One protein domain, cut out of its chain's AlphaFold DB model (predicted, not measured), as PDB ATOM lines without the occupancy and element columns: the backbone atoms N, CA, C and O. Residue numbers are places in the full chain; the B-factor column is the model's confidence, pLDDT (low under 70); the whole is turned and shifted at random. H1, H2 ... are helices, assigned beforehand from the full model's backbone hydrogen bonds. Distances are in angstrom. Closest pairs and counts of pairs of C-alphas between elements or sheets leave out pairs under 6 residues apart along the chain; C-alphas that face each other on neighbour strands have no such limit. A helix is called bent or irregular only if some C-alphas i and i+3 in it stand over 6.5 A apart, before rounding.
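Overview. This is residues 4 to 106 of the 1260 residues of an uncharacterized protein of Hebeloma cylindrosporum h7 (UniProt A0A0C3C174). A helical hairpin, made of H3 and the first arm of the long bent helix H4, lies along a set of long loops, while the second arm of H4 reaches to one end of the elongated whole, where the short H1 packs on it. The loops, residues 9 to 39 and 67 to 84, are tied by short antiparallel pairings of residues 31 to 32 with 71 to 72 and of 71 to 72 with 81 to 82. The printed part has 103 residues, with four named helices in the order H1, H2, H3, H4 and no named strand; its class is all helix, though the helices hold 47 residues, under half. It is compact, with a radius of gyration of the C-alphas of 14.3 A, and spans 46 by 27 by 23 A.

Along the chain. Find C-alpha 4 at (256.252, 209.891, 233.049), where H1, residues 4 to 8, begins; it is 6.0 A long. H2, residues 40 to 43, is 5.3 A long. H3 runs 23.6 A from C-alpha 51 at (241.906, 196.235, 216.960) to residue 66, with a kink of 37 degrees near residue 60; it is only just irregular, C-alphas 59 and 62 being 6.6 A apart. H4, residues 85 to 106, was assigned as one helix by its hydrogen bonds but is bent, with C-alphas 94 and 97 7.1 A apart; its arms H4a, residues 85 to 94, and H4b, residues 97 to 106, are each 14.1 A long, and H4b ends at C-alpha 106 at (261.432, 200.016, 232.444).

Arrangement. Look first at H1, which touches H4b, the closest C-alphas being those of Val 7 and Arg 100, 5.8 A apart. H2 is close to H4a but not clearly touching, with the C-alphas of Leu 43 and Ser 85 closest at 7.7 A. H3 and H4a form a hairpin: they touch through residues 51 to 58 of H3 alone, closest at the C-alphas of Ile 54 and Leu 86, 6.2 A, at a shallow tilt of 29 degrees, opposite ways. H4a and H4b stand at a tilt of 37 degrees, only just steep. H3 and H4b are apart. In H1, H4a and H4b each O i to N i+4 pair is within hydrogen-bond range, in H3 8 of 12 are, and H2 is too short for such a pair.

Size, cuts and confidence. Look for the two C-alphas farthest apart at Asp 67 and Ala 106, 46.4 A. The printed part has no cut; the links H1 to H2 and H3 to H4 are long, and H2 to H3 is short. Mean pLDDT of the printed part is 81.9, and residues 16 to 27 are under 70.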
ATOM      1  N   LEU A   4     257.014 209.998 231.805       85.00
ATOM      2  CA  LEU A   4     256.252 209.891 233.049       85.00
ATOM      3  C   LEU A   4     254.788 210.291 232.857       85.00
ATOM      4  O   LEU A   4     253.902 209.622 233.383       85.00
ATOM      5  N   ASP A   5     254.524 211.330 232.059       85.62
ATOM      6  CA  ASP A   5     253.155 211.712 231.707       85.62
ATOM      7  C   ASP A   5     252.442 210.565 230.963       85.62
ATOM      8  O   ASP A   5     251.284 210.295 231.254       85.62
ATOM      9  N   LEU A   6     253.118 209.847 230.048       88.00
ATOM     10  CA  LEU A   6     252.535 208.698 229.334       88.00
ATOM     11  C   LEU A   6     252.084 207.580 230.288       88.00
ATOM     12  O   LEU A   6     251.007 207.011 230.105       88.00
ATOM     13  N   VAL A   7     252.918 207.241 231.273       85.94
ATOM     14  CA  VAL A   7     252.640 206.155 232.225       85.94
ATOM     15  C   VAL A   7     251.580 206.569 233.249       85.94
ATOM     16  O   VAL A   7     250.690 205.783 233.573       85.94
ATOM     17  N   ASN A   8     251.614 207.820 233.714       83.38
ATOM     18  CA  ASN A   8     250.650 208.336 234.687       83.38
ATOM     19  C   ASN A   8     249.313 208.776 234.058       83.38
ATOM     20  O   ASN A   8     248.342 208.980 234.784       83.38
ATOM     21  N   MET A   9     249.228 208.930 232.732       82.69
ATOM     22  CA  MET A   9     247.993 209.330 232.053       82.69
ATOM     23  C   MET A   9     246.911 208.251 232.165       82.69
ATOM     24  O   MET A   9     247.135 207.086 231.840       82.69
ATOM     25  N   GLU A  10     245.699 208.654 232.536       81.38
ATOM     26  CA  GLU A  10     244.504 207.824 232.385       81.38
ATOM     27  C   GLU A  10     244.217 207.591 230.893       81.38
ATOM     28  O   GLU A  10     243.777 208.501 230.180       81.38
ATOM     29  N   LEU A  11     244.494 206.370 230.429       83.12
ATOM     30  CA  LEU A  11     244.101 205.873 229.112       83.12
ATOM     31  C   LEU A  11     242.753 205.144 229.214       83.12
ATOM     32  O   LEU A  11     242.518 204.469 230.219       83.12
ATOM     33  N   PRO A  12     241.887 205.224 228.187       83.62
ATOM     34  CA  PRO A  12     240.680 204.407 228.140       83.62
ATOM     35  C   PRO A  12     241.043 202.908 228.137       83.62
ATOM     36  O   PRO A  12     242.038 202.518 227.515       83.62
ATOM     37  N   PRO A  13     240.261 202.047 228.813       78.69
ATOM     38  CA  PRO A  13     240.540 200.617 228.868       78.69
ATOM     39  C   PRO A  13     240.427 199.981 227.477       78.69
ATOM     40  O   PRO A  13     239.507 200.291 226.722       78.69
ATOM     41  N   ILE A  14     241.338 199.065 227.141       79.38
ATOM     42  CA  ILE A  14     241.239 198.251 225.922       79.38
ATOM     43  C   ILE A  14     240.302 197.070 226.166       79.38
ATOM     44  O   ILE A  14     240.426 196.386 227.180       79.38
ATOM     45  N   SER A  15     239.394 196.820 225.218       73.81
ATOM     46  CA  SER A  15     238.537 195.634 225.238       73.81
ATOM     47  C   SER A  15     239.361 194.340 225.223       73.81
ATOM     48  O   SER A  15     240.248 194.169 224.385       73.81
ATOM     49  N   SER A  16     239.025 193.420 226.129       62.06
ATOM     50  CA  SER A  16     239.628 192.090 226.288       62.06
ATOM     51  C   SER A  16     239.435 191.183 225.065       62.06
ATOM     52  O   SER A  16     240.223 190.268 224.838       62.06
ATOM     53  N   GLY A  17     238.387 191.449 224.278       55.44
ATOM     54  CA  GLY A  17     237.864 190.572 223.228       55.44
ATOM     55  C   GLY A  17     236.596 189.816 223.640       55.44
ATOM     56  O   GLY A  17     235.796 189.483 222.768       55.44
ATOM     57  N   GLU A  18     236.361 189.619 224.941       52.47
ATOM     58  CA  GLU A  18     235.181 188.917 225.475       52.47
ATOM     59  C   GLU A  18     234.022 189.872 225.835       52.47
ATOM     60  O   GLU A  18     232.875 189.440 225.963       52.47
ATOM     61  N   ASP A  19     234.292 191.179 225.944       58.62
ATOM     62  CA  ASP A  19     233.328 192.199 226.395       58.62
ATOM     63  C   ASP A  19     232.184 192.463 225.384       58.62
ATOM     64  O   ASP A  19     232.026 191.771 224.381       58.62
ATOM     65  N   ALA A  20     231.397 193.526 225.600       58.94
ATOM     66  CA  ALA A  20     230.199 193.899 224.828       58.94
ATOM     67  C   ALA A  20     230.353 194.005 223.288       58.94
ATOM     68  O   ALA A  20     229.349 194.087 222.579       58.94
ATOM     69  N   TYR A  21     231.577 193.981 222.750       67.56
ATOM     70  CA  TYR A  21     231.848 193.932 221.309       67.56
ATOM     71  C   TYR A  21     231.868 192.508 220.712       67.56
ATOM     72  O   TYR A  21     231.986 192.372 219.495       67.56
ATOM     73  N   SER A  22     231.724 191.460 221.529       59.16
ATOM     74  CA  SER A  22     231.623 190.059 221.086       59.16
ATOM     75  C   SER A  22     230.259 189.720 220.466       59.16
ATOM     76  O   SER A  22     230.187 189.023 219.457       59.16
ATOM     77  N   ASN A  23     229.173 190.264 221.024       61.50
ATOM     78  CA  ASN A  23     227.784 189.926 220.680       61.50
ATOM     79  C   ASN A  23     227.074 191.002 219.829       61.50
ATOM     80  O   ASN A  23     225.878 191.251 219.982       61.50
ATOM     81  N   ILE A  24     227.800 191.677 218.931       68.75
ATOM     82  CA  ILE A  24     227.213 192.731 218.090       68.75
ATOM     83  C   ILE A  24     226.321 192.103 217.010       68.75
ATOM     84  O   ILE A  24     226.793 191.383 216.129       68.75
ATOM     85  N   ALA A  25     225.024 192.419 217.048       63.88
ATOM     86  CA  ALA A  25     224.070 192.000 216.026       63.88
ATOM     87  C   ALA A  25     224.505 192.474 214.628       63.88
ATOM     88  O   ALA A  25     224.953 193.608 214.451       63.88
ATOM     89  N   TRP A  26     224.328 191.625 213.612       53.94
ATOM     90  CA  TRP A  26     224.895 191.838 212.270       53.94
ATOM     91  C   TRP A  26     224.279 193.055 211.545       53.94
ATOM     92  O   TRP A  26     224.806 193.530 210.542       53.94
ATOM     93  N   THR A  27     223.156 193.547 212.071       62.53
ATOM     94  CA  THR A  27     222.380 194.715 211.642       62.53
ATOM     95  C   THR A  27     222.767 196.019 212.353       62.53
ATOM     96  O   THR A  27     222.191 197.062 212.043       62.53
ATOM     97  N   PHE A  28     223.705 196.002 213.308       75.88
ATOM     98  CA  PHE A  28     224.082 197.194 214.072       75.88
ATOM     99  C   PHE A  28     224.772 198.239 213.180       75.88
ATOM    100  O   PHE A  28     225.876 198.012 212.674       75.88
ATOM    101  N   SER A  29     224.151 199.413 213.013       83.44
ATOM    102  CA  SER A  29     224.814 200.536 212.345       83.44
ATOM    103  C   SER A  29     225.793 201.218 213.294       83.44
ATOM    104  O   SER A  29     225.404 201.802 214.306       83.44
ATOM    105  N   PHE A  30     227.068 201.190 212.919       88.75
ATOM    106  CA  PHE A  30     228.136 201.944 213.574       88.75
ATOM    107  C   PHE A  30     228.220 203.403 213.119       88.75
ATOM    108  O   PHE A  30     229.007 204.155 213.676       88.75
ATOM    109  N   PHE A  31     227.459 203.807 212.101       92.31
ATOM    110  CA  PHE A  31     227.537 205.137 211.497       92.31
ATOM    111  C   PHE A  31     226.165 205.819 211.528       92.31
ATOM    112  O   PHE A  31     225.136 205.164 211.333       92.31
ATOM    113  N   SER A  32     226.152 207.127 211.794       87.69
ATOM    114  CA  SER A  32     224.939 207.917 212.029       87.69
ATOM    115  C   SER A  32     225.029 209.285 211.329       87.69
ATOM    116  O   SER A  32     226.044 209.967 211.473       87.69
ATOM    117  N   PRO A  33     223.977 209.736 210.616       88.88
ATOM    118  CA  PRO A  33     223.900 211.062 209.988       88.88
ATOM    119  C   PRO A  33     223.458 212.125 211.008       88.88
ATOM    120  O   PRO A  33     222.482 212.842 210.818       88.88
ATOM    121  N   SER A  34     224.087 212.120 212.180       87.69
ATOM    122  CA  SER A  34     223.752 212.990 213.311       87.69
ATOM    123  C   SER A  34     225.034 213.632 213.808       87.69
ATOM    124  O   SER A  34     226.044 212.927 213.873       87.69
ATOM    125  N   GLU A  35     224.990 214.899 214.206       86.75
ATOM    126  CA  GLU A  35     226.174 215.605 214.700       86.75
ATOM    127  C   GLU A  35     226.859 214.843 215.863       86.75
ATOM    128  O   GLU A  35     226.177 214.301 216.744       86.75
ATOM    129  N   PRO A  36     228.203 214.767 215.886       89.50
ATOM    130  CA  PRO A  36     228.950 214.150 216.974       89.50
ATOM    131  C   PRO A  36     229.158 215.097 218.166       89.50
ATOM    132  O   PRO A  36     229.453 216.283 218.012       89.50
ATOM    133  N   VAL A  37     229.152 214.534 219.374       84.94
ATOM    134  CA  VAL A  37     229.596 215.213 220.596       84.94
ATOM    135  C   VAL A  37     231.126 215.273 220.597       84.94
ATOM    136  O   VAL A  37     231.803 214.289 220.894       84.94
ATOM    137  N   ASN A  38     231.690 216.436 220.268       77.56
ATOM    138  CA  ASN A  38     233.140 216.676 220.272       77.56
ATOM    139  C   ASN A  38     233.701 216.918 221.694       77.56
ATOM    140  O   ASN A  38     234.349 217.932 221.942       77.56
ATOM    141  N   ASP A  39     233.478 215.982 222.624       77.56
ATOM    142  CA  ASP A  39     234.155 215.960 223.931       77.56
ATOM    143  C   ASP A  39     235.238 214.866 223.990       77.56
ATOM    144  O   ASP A  39     234.984 213.678 223.790       77.56
ATOM    145  N   ILE A  40     236.465 215.271 224.320       70.88
ATOM    146  CA  ILE A  40     237.611 214.374 224.522       70.88
ATOM    147  C   ILE A  40     237.507 213.658 225.884       70.88
ATOM    148  O   ILE A  40     237.971 212.524 226.025       70.88
ATOM    149  N   GLY A  41     236.858 214.273 226.880       73.56
ATOM    150  CA  GLY A  41     236.600 213.683 228.197       73.56
ATOM    151  C   GLY A  41     235.698 212.447 228.140       73.56
ATOM    152  O   GLY A  41     235.897 211.503 228.909       73.56
ATOM    153  N   MET A  42     234.767 212.403 227.184       77.44
ATOM    154  CA  MET A  42     233.957 211.223 226.865       77.44
ATOM    155  C   MET A  42     234.799 210.044 226.369       77.44
ATOM    156  O   MET A  42     234.638 208.926 226.859       77.44
ATOM    157  N   LEU A  43     235.746 210.270 225.451       77.25
ATOM    158  CA  LEU A  43     236.544 209.194 224.842       77.25
ATOM    159  C   LEU A  43     237.482 208.473 225.822       77.25
ATOM    160  O   LEU A  43     237.914 207.362 225.526       77.25
ATOM    161  N   LYS A  44     237.758 209.059 226.996       73.81
ATOM    162  CA  LYS A  44     238.448 208.379 228.107       73.81
ATOM    163  C   LYS A  44     237.583 207.335 228.825       73.81
ATOM    164  O   LYS A  44     238.125 206.430 229.450       73.81
ATOM    165  N   LYS A  45     236.255 207.475 228.768       78.19
ATOM    166  CA  LYS A  45     235.276 206.602 229.448       78.19
ATOM    167  C   LYS A  45     234.764 205.474 228.546       78.19
ATOM    168  O   LYS A  45     234.219 204.496 229.044       78.19
ATOM    169  N   VAL A  46     234.924 205.616 227.230       82.62
ATOM    170  CA  VAL A  46     234.542 204.604 226.237       82.62
ATOM    171  C   VAL A  46     235.587 203.486 226.212       82.62
ATOM    172  O   VAL A  46     236.777 203.750 226.051       82.62
ATOM    173  N   LEU A  47     235.134 202.236 226.330       85.38
ATOM    174  CA  LEU A  47     235.962 201.043 226.146       85.38
ATOM    175  C   LEU A  47     236.532 201.031 224.716       85.38
ATOM    176  O   LEU A  47     235.775 201.076 223.749       85.38
ATOM    177  N   VAL A  48     237.857 200.979 224.559       86.75
ATOM    178  CA  VAL A  48     238.497 200.997 223.235       86.75
ATOM    179  C   VAL A  48     238.124 199.709 222.489       86.75
ATOM    180  O   VAL A  48     238.435 198.621 222.991       86.75
ATOM    181  N   PRO A  49     237.500 199.787 221.295       87.00
ATOM    182  CA  PRO A  49     237.069 198.590 220.582       87.00
ATOM    183  C   PRO A  49     238.246 197.671 220.188       87.00
ATOM    184  O   PRO A  49     239.395 198.123 220.103       87.00
ATOM    185  N   PRO A  50     237.999 196.379 219.898       84.88
ATOM    186  CA  PRO A  50     239.044 195.466 219.450       84.88
ATOM    187  C   PRO A  50     239.742 195.962 218.176       84.88
ATOM    188  O   PRO A  50     239.091 196.439 217.243       84.88
ATOM    189  N   LYS A  51     241.066 195.784 218.089       82.56
ATOM    190  CA  LYS A  51     241.906 196.235 216.960       82.56
ATOM    191  C   LYS A  51     241.356 195.829 215.582       82.56
ATOM    192  O   LYS A  51     241.340 196.637 214.656       82.56
ATOM    193  N   GLY A  52     240.849 194.598 215.458       79.81
ATOM    194  CA  GLY A  52     240.227 194.096 214.226       79.81
ATOM    195  C   GLY A  52     238.886 194.755 213.875       79.81
ATOM    196  O   GLY A  52     238.555 194.863 212.696       79.81
ATOM    197  N   LEU A  53     238.126 195.241 214.864       83.75
ATOM    198  CA  LEU A  53     236.908 196.023 214.636       83.75
ATOM    199  C   LEU A  53     237.255 197.458 214.216       83.75
ATOM    200  O   LEU A  53     236.689 197.945 213.242       83.75
ATOM    201  N   ILE A  54     238.238 198.097 214.862       86.88
ATOM    202  CA  ILE A  54     238.722 199.437 214.473       86.88
ATOM    203  C   ILE A  54     239.195 199.437 213.014       86.88
ATOM    204  O   ILE A  54     238.785 200.304 212.246       86.88
ATOM    205  N   ALA A  55     239.974 198.434 212.593       81.88
ATOM    206  CA  ALA A  55     240.409 198.298 211.200       81.88
ATOM    207  C   ALA A  55     239.226 198.174 210.214       81.88
ATOM    208  O   ALA A  55     239.179 198.883 209.208       81.88
ATOM    209  N   LYS A  56     238.227 197.332 210.531       83.62
ATOM    210  CA  LYS A  56     236.994 197.170 209.732       83.62
ATOM    211  C   LYS A  56     236.142 198.447 209.681       83.62
ATOM    212  O   LYS A  56     235.444 198.668 208.692       83.62
ATOM    213  N   LEU A  57     236.175 199.276 210.726       86.06
ATOM    214  CA  LEU A  57     235.468 200.558 210.766       86.06
ATOM    215  C   LEU A  57     236.231 201.663 210.024       86.06
ATOM    216  O   LEU A  57     235.595 202.427 209.310       86.06
ATOM    217  N   LEU A  58     237.564 201.721 210.107       86.25
ATOM    218  CA  LEU A  58     238.392 202.690 209.371       86.25
ATOM    219  C   LEU A  58     238.289 202.535 207.846       86.25
ATOM    220  O   LEU A  58     238.236 203.539 207.134       86.25
ATOM    221  N   ASP A  59     238.224 201.296 207.345       84.31
ATOM    222  CA  ASP A  59     237.987 201.015 205.920       84.31
ATOM    223  C   ASP A  59     236.625 201.567 205.454       84.31
ATOM    224  O   ASP A  59     236.528 202.268 204.442       84.31
ATOM    225  N   LYS A  60     235.575 201.346 206.257       85.00
ATOM    226  CA  LYS A  60     234.210 201.815 205.971       85.00
ATOM    227  C   LYS A  60     234.015 203.319 206.174       85.00
ATOM    228  O   LYS A  60     233.274 203.927 205.405       85.00
ATOM    229  N   ALA A  61     234.673 203.934 207.156       82.56
ATOM    230  CA  ALA A  61     234.410 205.310 207.588       82.56
ATOM    231  C   ALA A  61     234.539 206.337 206.455       82.56
ATOM    232  O   ALA A  61     233.697 207.221 206.326       82.56
ATOM    233  N   LYS A  62     235.538 206.175 205.575       78.62
ATOM    234  CA  LYS A  62     235.727 207.034 204.391       78.62
ATOM    235  C   LYS A  62     234.551 206.989 203.418       78.62
ATOM    236  O   LYS A  62     234.337 207.955 202.697       78.62
ATOM    237  N   GLN A  63     233.838 205.866 203.356       81.38
ATOM    238  CA  GLN A  63     232.653 205.723 202.523       81.38
ATOM    239  C   GLN A  63     231.403 206.194 203.265       81.38
ATOM    240  O   GLN A  63     230.669 206.999 202.713       81.38
ATOM    241  N   CYS A  64     231.201 205.776 204.517       82.50
ATOM    242  CA  CYS A  64     230.030 206.180 205.294       82.50
ATOM    243  C   CYS A  64     229.957 207.704 205.489       82.50
ATOM    244  O   CYS A  64     228.864 208.255 205.465       82.50
ATOM    245  N   TRP A  65     231.098 208.395 205.590       84.62
ATOM    246  CA  TRP A  65     231.160 209.860 205.583       84.62
ATOM    247  C   TRP A  65     230.666 210.480 204.264       84.62
ATOM    248  O   TRP A  65     229.890 211.430 204.280       84.62
ATOM    249  N   LEU A  66     231.044 209.905 203.115       80.31
ATOM    250  CA  LEU A  66     230.527 210.316 201.799       80.31
ATOM    251  C   LEU A  66     229.041 209.960 201.609       80.31
ATOM    252  O   LEU A  66     228.351 210.633 200.850       80.31
ATOM    253  N   ASP A  67     228.555 208.934 202.310       84.81
ATOM    254  CA  ASP A  67     227.142 208.538 202.358       84.81
ATOM    255  C   ASP A  67     226.328 209.353 203.397       84.81
ATOM    256  O   ASP A  67     225.175 209.025 203.673       84.81
ATOM    257  N   GLY A  68     226.910 210.415 203.976       86.62
ATOM    258  CA  GLY A  68     226.228 211.362 204.867       86.62
ATOM    259  C   GLY A  68     226.289 211.045 206.367       86.62
ATOM    260  O   GLY A  68     225.550 211.651 207.137       86.62
ATOM    261  N   ALA A  69     227.136 210.114 206.816       88.44
ATOM    262  CA  ALA A  69     227.362 209.895 208.245       88.44
ATOM    263  C   ALA A  69     228.353 210.916 208.828       88.44
ATOM    264  O   ALA A  69     229.479 211.043 208.353       88.44
ATOM    265  N   GLU A  70     227.967 211.581 209.913       88.88
ATOM    266  CA  GLU A  70     228.789 212.585 210.606       88.88
ATOM    267  C   GLU A  70     229.377 212.060 211.922       88.88
ATOM    268  O   GLU A  70     230.369 212.588 212.429       88.88
ATOM    269  N   SER A  71     228.795 210.987 212.466       91.50
ATOM    270  CA  SER A  71     229.194 210.397 213.741       91.50
ATOM    271  C   SER A  71     229.192 208.870 213.738       91.50
ATOM    272  O   SER A  71     228.622 208.199 212.869       91.50
ATOM    273  N   LEU A  72     229.862 208.329 214.751       91.06
ATOM    274  CA  LEU A  72     229.975 206.920 215.069       91.06
ATOM    275  C   LEU A  72     229.052 206.562 216.247       91.06
ATOM    276  O   LEU A  72     228.969 207.288 217.238       91.06
ATOM    277  N   THR A  73     228.410 205.403 216.161       88.38
ATOM    278  CA  THR A  73     227.657 204.750 217.238       88.38
ATOM    279  C   THR A  73     228.381 203.484 217.692       88.38
ATOM    280  O   THR A  73     228.854 202.703 216.867       88.38
ATOM    281  N   LEU A  74     228.440 203.249 219.006       84.75
ATOM    282  CA  LEU A  74     228.979 202.020 219.597       84.75
ATOM    283  C   LEU A  74     227.948 201.372 220.534       84.75
ATOM    284  O   LEU A  74     227.226 202.093 221.224       84.75
ATOM    285  N   PRO A  75     227.887 200.029 220.613       78.88
ATOM    286  CA  PRO A  75     227.117 199.344 221.649       78.88
ATOM    287  C   PRO A  75     227.519 199.833 223.047       78.88
ATOM    288  O   PRO A  75     228.706 199.943 223.348       78.88
ATOM    289  N   GLY A  76     226.530 200.138 223.890       74.81
ATOM    290  CA  GLY A  76     226.749 200.630 225.255       74.81
ATOM    291  C   GLY A  76     227.132 202.112 225.383       74.81
ATOM    292  O   GLY A  76     227.283 202.576 226.508       74.81
ATOM    293  N   VAL A  77     227.256 202.863 224.280       82.75
ATOM    294  CA  VAL A  77     227.486 204.319 224.301       82.75
ATOM    295  C   VAL A  77     226.226 205.032 223.810       82.75
ATOM    296  O   VAL A  77     225.770 204.798 222.691       82.75
ATOM    297  N   SER A  78     225.646 205.886 224.653       79.00
ATOM    298  CA  SER A  78     224.438 206.672 224.353       79.00
ATOM    299  C   SER A  78     224.696 207.792 223.340       79.00
ATOM    300  O   SER A  78     223.837 208.119 222.519       79.00
ATOM    301  N   GLU A  79     225.882 208.384 223.402       84.69
ATOM    302  CA  GLU A  79     226.271 209.586 222.687       84.69
ATOM    303  C   GLU A  79     226.914 209.287 221.325       84.69
ATOM    304  O   GLU A  79     227.534 208.248 221.090       84.69
ATOM    305  N   LYS A  80     226.770 210.242 220.406       89.06
ATOM    306  CA  LYS A  80     227.316 210.181 219.048       89.06
ATOM    307  C   LYS A  80     228.785 210.592 219.073       89.06
ATOM    308  O   LYS A  80     229.089 211.731 219.417       89.06
ATOM    309  N   LEU A  81     229.699 209.691 218.719       89.38
ATOM    310  CA  LEU A  81     231.142 209.949 218.787       89.38
ATOM    311  C   LEU A  81     231.679 210.505 217.454       89.38
ATOM    312  O   LEU A  81     231.165 210.138 216.397       89.38
ATOM    313  N   PRO A  82     232.714 211.361 217.445       89.88
ATOM    314  CA  PRO A  82     233.311 211.844 216.200       89.88
ATOM    315  C   PRO A  82     233.952 210.726 215.361       89.88
ATOM    316  O   PRO A  82     234.571 209.807 215.891       89.88
ATOM    317  N   LEU A  83     233.908 210.832 214.027       87.94
ATOM    318  CA  LEU A  83     234.551 209.837 213.148       87.94
ATOM    319  C   LEU A  83     236.076 209.735 213.351       87.94
ATOM    320  O   LEU A  83     236.660 208.671 213.135       87.94
ATOM    321  N   TRP A  84     236.727 210.811 213.810       89.25
ATOM    322  CA  TRP A  84     238.164 210.814 214.108       89.25
ATOM    323  C   TRP A  84     238.538 209.921 215.305       89.25
ATOM    324  O   TRP A  84     239.693 209.504 215.405       89.25
ATOM    325  N   SER A  85     237.582 209.542 216.164       88.75
ATOM    326  CA  SER A  85     237.820 208.626 217.290       88.75
ATOM    327  C   SER A  85     238.358 207.262 216.842       88.75
ATOM    328  O   SER A  85     239.145 206.651 217.560       88.75
ATOM    329  N   LEU A  86     238.036 206.819 215.619       89.69
ATOM    330  CA  LEU A  86     238.599 205.598 215.029       89.69
ATOM    331  C   LEU A  86     240.122 205.674 214.830       89.69
ATOM    332  O   LEU A  86     240.818 204.681 215.043       89.69
ATOM    333  N   HIS A  87     240.650 206.842 214.450       87.62
ATOM    334  CA  HIS A  87     242.096 207.060 214.337       87.62
ATOM    335  C   HIS A  87     242.746 207.140 215.723       87.62
ATOM    336  O   HIS A  87     243.727 206.446 215.970       87.62
ATOM    337  N   PHE A  88     242.135 207.871 216.659       88.00
ATOM    338  CA  PHE A  88     242.582 207.936 218.056       88.00
ATOM    339  C   PHE A  88     242.707 206.541 218.703       88.00
ATOM    340  O   PHE A  88     243.742 206.220 219.285       88.00
ATOM    341  N   TRP A  89     241.708 205.667 218.544       89.31
ATOM    342  CA  TRP A  89     241.774 204.290 219.047       89.31
ATOM    343  C   TRP A  89     242.780 203.404 218.295       89.31
ATOM    344  O   TRP A  89     243.366 202.502 218.896       89.31
ATOM    345  N   SER A  90     243.012 203.655 217.003       89.75
ATOM    346  CA  SER A  90     244.065 202.977 216.234       89.75
ATOM    347  C   SER A  90     245.455 203.326 216.772       89.75
ATOM    348  O   SER A  90     246.253 202.426 217.034       89.75
ATOM    349  N   ASP A  91     245.727 204.607 217.010       87.12
ATOM    350  CA  ASP A  91     247.015 205.078 217.530       87.12
ATOM    351  C   ASP A  91     247.232 204.630 218.986       87.12
ATOM    352  O   ASP A  91     248.352 204.276 219.366       87.12
ATOM    353  N   LEU A  92     246.159 204.533 219.784       88.12
ATOM    354  CA  LEU A  92     246.195 203.899 221.105       88.12
ATOM    355  C   LEU A  92     246.669 202.436 221.028       88.12
ATOM    356  O   LEU A  92     247.615 202.073 221.729       88.12
ATOM    357  N   HIS A  93     246.067 201.617 220.157       85.88
ATOM    358  CA  HIS A  93     246.437 200.202 219.968       85.88
ATOM    359  C   HIS A  93     247.831 199.997 219.361       85.88
ATOM    360  O   HIS A  93     248.508 199.026 219.695       85.88
ATOM    361  N   LEU A  94     248.241 200.851 218.418       81.81
ATOM    362  CA  LEU A  94     249.464 200.655 217.630       81.81
ATOM    363  C   LEU A  94     250.704 201.322 218.230       81.81
ATOM    364  O   LEU A  94     251.806 200.823 218.020       81.81
ATOM    365  N   ILE A  95     250.537 202.437 218.945       85.81
ATOM    366  CA  ILE A  95     251.645 203.316 219.338       85.81
ATOM    367  C   ILE A  95     251.642 203.548 220.852       85.81
ATOM    368  O   ILE A  95     252.631 203.249 221.523       85.81
ATOM    369  N   VAL A  96     250.538 204.052 221.413       87.88
ATOM    370  CA  VAL A  96     250.519 204.576 222.792       87.88
ATOM    371  C   VAL A  96     250.565 203.461 223.841       87.88
ATOM    372  O   VAL A  96     251.418 203.512 224.724       87.88
ATOM    373  N   HIS A  97     249.708 202.434 223.755       86.94
ATOM    374  CA  HIS A  97     249.734 201.325 224.723       86.94
ATOM    375  C   HIS A  97     251.011 200.465 224.623       86.94
ATOM    376  O   HIS A  97     251.599 200.196 225.671       86.94
ATOM    377  N   PRO A  98     251.516 200.076 223.431       87.19
ATOM    378  CA  PRO A  98     252.786 199.350 223.325       87.19
ATOM    379  C   PRO A  98     253.983 200.130 223.890       87.19
ATOM    380  O   PRO A  98     254.819 199.553 224.594       87.19
ATOM    381  N   ALA A  99     254.047 201.445 223.650       88.00
ATOM    382  CA  ALA A  99     255.066 202.303 224.249       88.00
ATOM    383  C   ALA A  99     254.898 202.394 225.773       88.00
ATOM    384  O   ALA A  99     255.876 202.226 226.499       88.00
ATOM    385  N   ARG A 100     253.668 202.594 226.264       89.31
ATOM    386  CA  ARG A 100     253.359 202.651 227.700       89.31
ATOM    387  C   ARG A 100     253.796 201.379 228.421       89.31
ATOM    388  O   ARG A 100     254.556 201.492 229.369       89.31
ATOM    389  N   ILE A 101     253.402 200.198 227.942       88.88
ATOM    390  CA  ILE A 101     253.772 198.900 228.541       88.88
ATOM    391  C   ILE A 101     255.301 198.734 228.582       88.88
ATOM    392  O   ILE A 101     255.866 198.229 229.555       88.88
ATOM    393  N   SER A 102     255.993 199.192 227.535       90.19
ATOM    394  CA  SER A 102     257.455 199.141 227.460       90.19
ATOM    395  C   SER A 102     258.122 200.065 228.489       90.19
ATOM    396  O   SER A 102     259.072 199.645 229.152       90.19
ATOM    397  N   TRP A 103     257.601 201.285 228.663       91.31
ATOM    398  CA  TRP A 103     258.066 202.243 229.669       91.31
ATOM    399  C   TRP A 103     257.670 201.847 231.101       91.31
ATOM    400  O   TRP A 103     258.494 201.968 232.002       91.31
ATOM    401  N   GLU A 104     256.480 201.287 231.324       90.00
ATOM    402  CA  GLU A 104     256.053 200.713 232.608       90.00
ATOM    403  C   GLU A 104     257.015 199.610 233.053       90.00
ATOM    404  O   GLU A 104     257.517 199.661 234.171       90.00
ATOM    405  N   ARG A 105     257.386 198.686 232.156       90.44
ATOM    406  CA  ARG A 105     258.391 197.647 232.441       90.44
ATOM    407  C   ARG A 105     259.761 198.237 232.812       90.44
ATOM    408  O   ARG A 105     260.416 197.723 233.718       90.44
ATOM    409  N   ALA A 106     260.185 199.310 232.144       90.12
ATOM    410  CA  ALA A 106     261.432 200.016 232.444       90.12
ATOM    411  C   ALA A 106     261.394 200.745 233.807       90.12
ATOM    412  O   ALA A 106     262.371 200.718 234.555       90.12
TER     413      ALA A 106